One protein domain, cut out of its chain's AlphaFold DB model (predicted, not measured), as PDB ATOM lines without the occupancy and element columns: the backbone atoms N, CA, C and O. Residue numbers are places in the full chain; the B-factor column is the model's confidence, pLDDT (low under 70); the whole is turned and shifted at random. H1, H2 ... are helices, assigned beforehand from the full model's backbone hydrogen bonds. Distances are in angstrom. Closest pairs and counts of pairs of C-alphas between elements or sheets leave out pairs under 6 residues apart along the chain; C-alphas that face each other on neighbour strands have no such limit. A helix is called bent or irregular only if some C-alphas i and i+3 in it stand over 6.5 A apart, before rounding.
ATOM      1  N   HIS A  10     -31.896  20.755  -2.985       95.25
ATOM      2  CA  HIS A  10     -31.800  19.587  -3.857       95.25
ATOM      3  C   HIS A  10     -30.590  18.711  -3.499       95.25
ATOM      4  O   HIS A  10     -30.740  17.518  -3.254       95.25
ATOM      5  N   THR A  11     -29.397  19.303  -3.385       94.69
ATOM      6  CA  THR A  11     -28.169  18.579  -3.027       94.69
ATOM      7  C   THR A  11     -28.301  17.887  -1.677       94.69
ATOM      8  O   THR A  11     -27.967  16.715  -1.566       94.69
ATOM      9  N   LEU A  12     -28.844  18.568  -0.665       93.38
ATOM     10  CA  LEU A  12     -29.033  17.980   0.665       93.38
ATOM     11  C   LEU A  12     -30.038  16.819   0.654       93.38
ATOM     12  O   LEU A  12     -29.817  15.823   1.343       93.38
ATOM     13  N   LYS A  13     -31.109  16.921  -0.144       95.88
ATOM     14  CA  LYS A  13     -32.129  15.870  -0.284       95.88
ATOM     15  C   LYS A  13     -31.565  14.599  -0.931       95.88
ATOM     16  O   LYS A  13     -31.865  13.507  -0.464       95.88
ATOM     17  N   HIS A  14     -30.734  14.752  -1.961       94.38
ATOM     18  CA  HIS A  14     -30.257  13.644  -2.798       94.38
ATOM     19  C   HIS A  14     -28.835  13.163  -2.452       94.38
ATOM     20  O   HIS A  14     -28.357  12.184  -3.015       94.38
ATOM     21  N   LEU A  15     -28.146  13.795  -1.492       91.25
ATOM     22  CA  LEU A  15     -26.754  13.471  -1.140       91.25
ATOM     23  C   LEU A  15     -26.531  11.981  -0.826       91.25
ATOM     24  O   LEU A  15     -25.476  11.434  -1.139       91.25
ATOM     25  N   ARG A  16     -27.518  11.328  -0.200       88.25
ATOM     26  CA  ARG A  16     -27.437   9.915   0.212       88.25
ATOM     27  C   ARG A  16     -27.654   8.918  -0.926       88.25
ATOM     28  O   ARG A  16     -27.361   7.743  -0.739       88.25
ATOM     29  N   GLU A  17     -28.147   9.369  -2.077       93.06
ATOM     30  CA  GLU A  17     -28.296   8.533  -3.277       93.06
ATOM     31  C   GLU A  17     -26.943   8.296  -3.959       93.06
ATOM     32  O   GLU A  17     -26.770   7.339  -4.711       93.06
ATOM     33  N   LEU A  18     -25.952   9.144  -3.665       87.69
ATOM     34  CA  LEU A  18     -24.605   8.987  -4.186       87.69
ATOM     35  C   LEU A  18     -23.930   7.755  -3.583       87.69
ATOM     36  O   LEU A  18     -23.872   7.567  -2.363       87.69
ATOM     37  N   TYR A  19     -23.330   6.948  -4.454       85.44
ATOM     38  CA  TYR A  19     -22.569   5.783  -4.036       85.44
ATOM     39  C   TYR A  19     -21.422   6.175  -3.091       85.44
ATOM     40  O   TYR A  19     -20.477   6.892  -3.445       85.44
ATOM     41  N   THR A  20     -21.476   5.637  -1.875       86.62
ATOM     42  CA  THR A  20     -20.402   5.763  -0.895       86.62
ATOM     43  C   THR A  20     -19.630   4.455  -0.829       86.62
ATOM     44  O   THR A  20     -20.113   3.449  -0.313       86.62
ATOM     45  N   ALA A  21     -18.406   4.476  -1.359       88.69
ATOM     46  CA  ALA A  21     -17.512   3.331  -1.319       88.69
ATOM     47  C   ALA A  21     -17.273   2.873   0.128       88.69
ATOM     48  O   ALA A  21     -16.848   3.656   0.975       88.69
ATOM     49  N   ARG A  22     -17.522   1.586   0.395       89.81
ATOM     50  CA  ARG A  22     -17.357   0.987   1.731       89.81
ATOM     51  C   ARG A  22     -15.893   0.704   2.076       89.81
ATOM     52  O   ARG A  22     -15.531   0.732   3.247       89.81
ATOM     53  N   ILE A  23     -15.073   0.419   1.061       94.06
ATOM     54  CA  ILE A  23     -13.683  -0.032   1.234       94.06
ATOM     55  C   ILE A  23     -12.665   1.044   0.866       94.06
ATOM     56  O   ILE A  23     -11.661   1.152   1.554       94.06
ATOM     57  N   PHE A  24     -12.910   1.859  -0.158       92.56
ATOM     58  CA  PHE A  24     -11.942   2.852  -0.638       92.56
ATOM     59  C   PHE A  24     -11.730   4.011   0.355       92.56
ATOM     60  O   PHE A  24     -12.684   4.477   0.986       92.56
ATOM     61  N   ASP A  25     -10.492   4.500   0.487       92.12
ATOM     62  CA  ASP A  25     -10.179   5.700   1.271       92.12
ATOM     63  C   ASP A  25     -10.247   6.963   0.404       92.12
ATOM     64  O   ASP A  25      -9.480   7.097  -0.541       92.12
ATOM     65  N   LYS A  26     -11.130   7.911   0.740       90.81
ATOM     66  CA  LYS A  26     -11.201   9.232   0.084       90.81
ATOM     67  C   LYS A  26     -10.594  10.361   0.928       90.81
ATOM     68  O   LYS A  26     -10.807  11.534   0.629       90.81
ATOM     69  N   ASN A  27      -9.909  10.038   2.025       93.38
ATOM     70  CA  ASN A  27      -9.253  11.033   2.866       93.38
ATOM     71  C   ASN A  27      -8.072  11.679   2.129       93.38
ATOM     72  O   ASN A  27      -7.442  11.076   1.265       93.38
ATOM     73  N   LYS A  28      -7.732  12.907   2.535       96.25
ATOM     74  CA  LYS A  28      -6.490  13.561   2.106       96.25
ATOM     75  C   LYS A  28      -5.274  12.726   2.522       96.25
ATOM     76  O   LYS A  28      -5.314  12.058   3.560       96.25
ATOM     77  N   LEU A  29      -4.183  12.852   1.764       95.56
ATOM     78  CA  LEU A  29      -2.946  12.091   1.962       95.56
ATOM     79  C   LEU A  29      -2.467  12.104   3.421       95.56
ATOM     80  O   LEU A  29      -2.281  11.046   4.005       95.56
ATOM     81  N   GLU A  30      -2.356  13.274   4.052       97.50
ATOM     82  CA  GLU A  30      -1.911  13.402   5.451       97.50
ATOM     83  C   GLU A  30      -2.768  12.592   6.436       97.50
ATOM     84  O   GLU A  30      -2.261  11.955   7.359       97.50
ATOM     85  N   THR A  31      -4.087  12.579   6.225       96.75
ATOM     86  CA  THR A  31      -5.013  11.823   7.074       96.75
ATOM     87  C   THR A  31      -4.884  10.326   6.830       96.75
ATOM     88  O   THR A  31      -4.905   9.562   7.793       96.75
ATOM     89  N   TRP A  32      -4.727   9.897   5.576       95.75
ATOM     90  CA  TRP A  32      -4.450   8.498   5.243       95.75
ATOM     91  C   TRP A  32      -3.125   8.033   5.866       95.75
ATOM     92  O   TRP A  32      -3.064   6.963   6.469       95.75
ATOM     93  N   ILE A  33      -2.105   8.897   5.841       96.62
ATOM     94  CA  ILE A  33      -0.815   8.657   6.489       96.62
ATOM     95  C   ILE A  33      -0.967   8.461   7.994       96.62
ATOM     96  O   ILE A  33      -0.522   7.445   8.527       96.62
ATOM     97  N   ARG A  34      -1.650   9.384   8.675       96.75
ATOM     98  CA  ARG A  34      -1.896   9.295  10.122       96.75
ATOM     99  C   ARG A  34      -2.733   8.071  10.510       96.75
ATOM    100  O   ARG A  34      -2.615   7.583  11.625       96.75
ATOM    101  N   LYS A  35      -3.569   7.570   9.597       93.12
ATOM    102  CA  LYS A  35      -4.380   6.352   9.772       93.12
ATOM    103  C   LYS A  35      -3.620   5.051   9.473       93.12
ATOM    104  O   LYS A  35      -4.237   3.989   9.459       93.12
ATOM    105  N   GLY A  36      -2.308   5.125   9.247       94.75
ATOM    106  CA  GLY A  36      -1.449   3.954   9.079       94.75
ATOM    107  C   GLY A  36      -1.173   3.562   7.631       94.75
ATOM    108  O   GLY A  36      -0.657   2.477   7.415       94.75
ATOM    109  N   LYS A  37      -1.486   4.420   6.646       95.12
ATOM    110  CA  LYS A  37      -1.136   4.210   5.225       95.12
ATOM    111  C   LYS A  37      -1.613   2.870   4.644       95.12
ATOM    112  O   LYS A  37      -0.949   2.309   3.780       95.12
ATOM    113  N   LYS A  38      -2.759   2.368   5.112       95.00
ATOM    114  CA  LYS A  38      -3.258   1.060   4.685       95.00
ATOM    115  C   LYS A  38      -3.600   1.058   3.205       95.00
ATOM    116  O   LYS A  38      -4.314   1.958   2.736       95.00
ATOM    117  N   ASP A  39      -3.148   0.038   2.497       95.06
ATOM    118  CA  ASP A  39      -3.570  -0.206   1.129       95.06
ATOM    119  C   ASP A  39      -5.029  -0.703   1.074       95.06
ATOM    120  O   ASP A  39      -5.709  -0.935   2.085       95.06
ATOM    121  N   ILE A  40      -5.568  -0.811  -0.143       94.56
ATOM    122  CA  ILE A  40      -6.961  -1.219  -0.341       94.56
ATOM    123  C   ILE A  40      -7.211  -2.690   0.034       94.56
ATOM    124  O   ILE A  40      -8.309  -3.024   0.480       94.56
ATOM    125  N   GLY A  41      -6.212  -3.558  -0.121       96.56
ATOM    126  CA  GLY A  41      -6.281  -4.977   0.215       96.56
ATOM    127  C   GLY A  41      -6.304  -5.207   1.722       96.56
ATOM    128  O   GLY A  41      -7.118  -5.993   2.205       96.56
ATOM    129  N   GLU A  42      -5.488  -4.482   2.484       96.38
ATOM    130  CA  GLU A  42      -5.513  -4.482   3.952       96.38
ATOM    131  C   GLU A  42      -6.887  -4.061   4.475       96.38
ATOM    132  O   GLU A  42      -7.512  -4.771   5.266       96.38
ATOM    133  N   ARG A  43      -7.429  -2.958   3.948       95.50
ATOM    134  CA  ARG A  43      -8.778  -2.493   4.306       95.50
ATOM    135  C   ARG A  43      -9.870  -3.493   3.923       95.50
ATOM    136  O   ARG A  43     -10.850  -3.635   4.655       95.50
ATOM    137  N   ALA A  44      -9.726  -4.182   2.791       96.38
ATOM    138  CA  ALA A  44     -10.660  -5.226   2.381       96.38
ATOM    139  C   ALA A  44     -10.629  -6.420   3.350       96.38
ATOM    140  O   ALA A  44     -11.689  -6.874   3.778       96.38
ATOM    141  N   LYS A  45      -9.437  -6.878   3.756       97.12
ATOM    142  CA  LYS A  45      -9.273  -7.956   4.748       97.12
ATOM    143  C   LYS A  45      -9.910  -7.595   6.090       97.12
ATOM    144  O   LYS A  45     -10.638  -8.404   6.657       97.12
ATOM    145  N   GLU A  46      -9.710  -6.368   6.563       95.56
ATOM    146  CA  GLU A  46     -10.346  -5.871   7.792       95.56
ATOM    147  C   GLU A  46     -11.872  -5.851   7.686       95.56
ATOM    148  O   GLU A  46     -12.575  -6.275   8.606       95.56
ATOM    149  N   ALA A  47     -12.403  -5.406   6.544       95.81
ATOM    150  CA  ALA A  47     -13.839  -5.410   6.309       95.81
ATOM    151  C   ALA A  47     -14.418  -6.830   6.288       95.81
ATOM    152  O   ALA A  47     -15.496  -7.033   6.842       95.81
ATOM    153  N   VAL A  48     -13.711  -7.798   5.695       96.81
ATOM    154  CA  VAL A  48     -14.090  -9.220   5.726       96.81
ATOM    155  C   VAL A  48     -14.120  -9.729   7.163       96.81
ATOM    156  O   VAL A  48     -15.139 -10.275   7.575       96.81
ATOM    157  N   GLY A  49     -13.059  -9.491   7.941       97.19
ATOM    158  CA  GLY A  49     -12.997  -9.907   9.345       97.19
ATOM    159  C   GLY A  49     -14.169  -9.363  10.162       97.19
ATOM    160  O   GLY A  49     -14.838 -10.116  10.867       97.19
ATOM    161  N   ARG A  50     -14.498  -8.078   9.986       96.50
ATOM    162  CA  ARG A  50     -15.659  -7.458  10.638       96.50
ATOM    163  C   ARG A  50     -16.984  -8.081  10.195       96.50
ATOM    164  O   ARG A  50     -17.829  -8.364  11.035       96.50
ATOM    165  N   ILE A  51     -17.182  -8.291   8.891       96.50
ATOM    166  CA  ILE A  51     -18.420  -8.891   8.368       96.50
ATOM    167  C   ILE A  51     -18.600 -10.299   8.935       96.50
ATOM    168  O   ILE A  51     -19.682 -10.608   9.412       96.50
ATOM    169  N   LEU A  52     -17.557 -11.126   8.938       96.31
ATOM    170  CA  LEU A  52     -17.639 -12.484   9.477       96.31
ATOM    171  C   LEU A  52     -17.924 -12.505  10.985       96.31
ATOM    172  O   LEU A  52     -18.624 -13.398  11.452       96.31
ATOM    173  N   ALA A  53     -17.415 -11.527  11.739       96.62
ATOM    174  CA  ALA A  53     -17.637 -11.438  13.180       96.62
ATOM    175  C   ALA A  53     -19.038 -10.916  13.552       96.62
ATOM    176  O   ALA A  53     -19.638 -11.380  14.521       96.62
ATOM    177  N   GLU A  54     -19.557  -9.936  12.810       96.62
ATOM    178  CA  GLU A  54     -20.753  -9.180  13.206       96.62
ATOM    179  C   GLU A  54     -22.013  -9.552  12.410       96.62
ATOM    180  O   GLU A  54     -23.132  -9.357  12.895       96.62
ATOM    181  N   HIS A  55     -21.871 -10.058  11.181       95.94
ATOM    182  CA  HIS A  55     -23.012 -10.300  10.305       95.94
ATOM    183  C   HIS A  55     -23.800 -11.534  10.746       95.94
ATOM    184  O   HIS A  55     -23.355 -12.671  10.603       95.94
ATOM    185  N   LYS A  56     -25.021 -11.296  11.226       93.44
ATOM    186  CA  LYS A  56     -26.013 -12.337  11.490       93.44
ATOM    187  C   LYS A  56     -27.011 -12.371  10.329       93.44
ATOM    188  O   LYS A  56     -27.878 -11.495  10.278       93.44
ATOM    189  N   PRO A  57     -26.888 -13.318   9.383       91.56
ATOM    190  CA  PRO A  57     -27.859 -13.453   8.308       91.56
ATOM    191  C   PRO A  57     -29.229 -13.827   8.878       91.56
ATOM    192  O   PRO A  57     -29.335 -14.470   9.927       91.56
ATOM    193  N   THR A  58     -30.287 -13.421   8.181       93.44
ATOM    194  CA  THR A  58     -31.651 -13.809   8.540       93.44
ATOM    195  C   THR A  58     -31.762 -15.337   8.494       93.44
ATOM    196  O   THR A  58     -31.391 -15.931   7.477       93.44
ATOM    197  N   PRO A  59     -32.222 -15.993   9.576       92.50
ATOM    198  CA  PRO A  59     -32.298 -17.445   9.619       92.50
ATOM    199  C   PRO A  59     -33.306 -17.963   8.592       92.50
ATOM    200  O   PRO A  59     -34.324 -17.324   8.322       92.50
ATOM    201  N   LEU A  60     -33.024 -19.146   8.044       93.50
ATOM    202  CA  LEU A  60     -33.964 -19.830   7.166       93.50
ATOM    203  C   LEU A  60     -35.221 -20.251   7.947       93.50
ATOM    204  O   LEU A  60     -35.103 -20.638   9.117       93.50
TER     205      LEU A  60
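AT A GLANCE: This is residues 10 to 60 of the 84 residues of the protein "Trimethylamine methyltransferase MttB" of Candidatus Bathyarchaeota archaeon (UniProt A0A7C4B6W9). Three helices are strung out along an open, flat chain, and no two of them touch. H1 sticks out at one end with residues 10 to 21, a long link leads from it to the short H2, and after a tight link the longest helix, H3, runs away from H2, with residues 48 to 60, of which 48 to 54 belong to H3, sticking out at the other end. The printed part has 51 residues with three named helices, in the order H1, H2, H3, and no named strand; the class is all helix. It is extended, with a radius of gyration of the C-alphas of 15.2 A and spans of 44 by 36 by 13 A.

HOW THE PARTS SIT: H3, residues 40 to 54, is apart from H2, residues 29 to 34, and from H1, residues 10 to 17. H1 and H2 are apart too. Every O i to N i+4 pair is within hydrogen-bond range in H2 and H3, but 2 of 4 in H1.

IN THESE COORDINATES: H3 measures 20.9 A from C-alpha 40 to C-alpha 54, at (-20.753, -9.180, 13.206). H2 measures 8.7 A. H1 measures 11.6 A from C-alpha 10, at (-31.800, 19.587, -3.857), and is irregular: C-alphas 13 and 16 are 7.6 A apart.

THE WHOLE: The C-alphas farthest apart, those of Glu 30 and Leu 60, are 46.2 A apart. Residues 10 to 21 and 48 to 60 stand free. The link from H1 to H2 is long, that from H2 to H3 tight. The printed part has no cut, and no printed residue is under 70 in pLDDT.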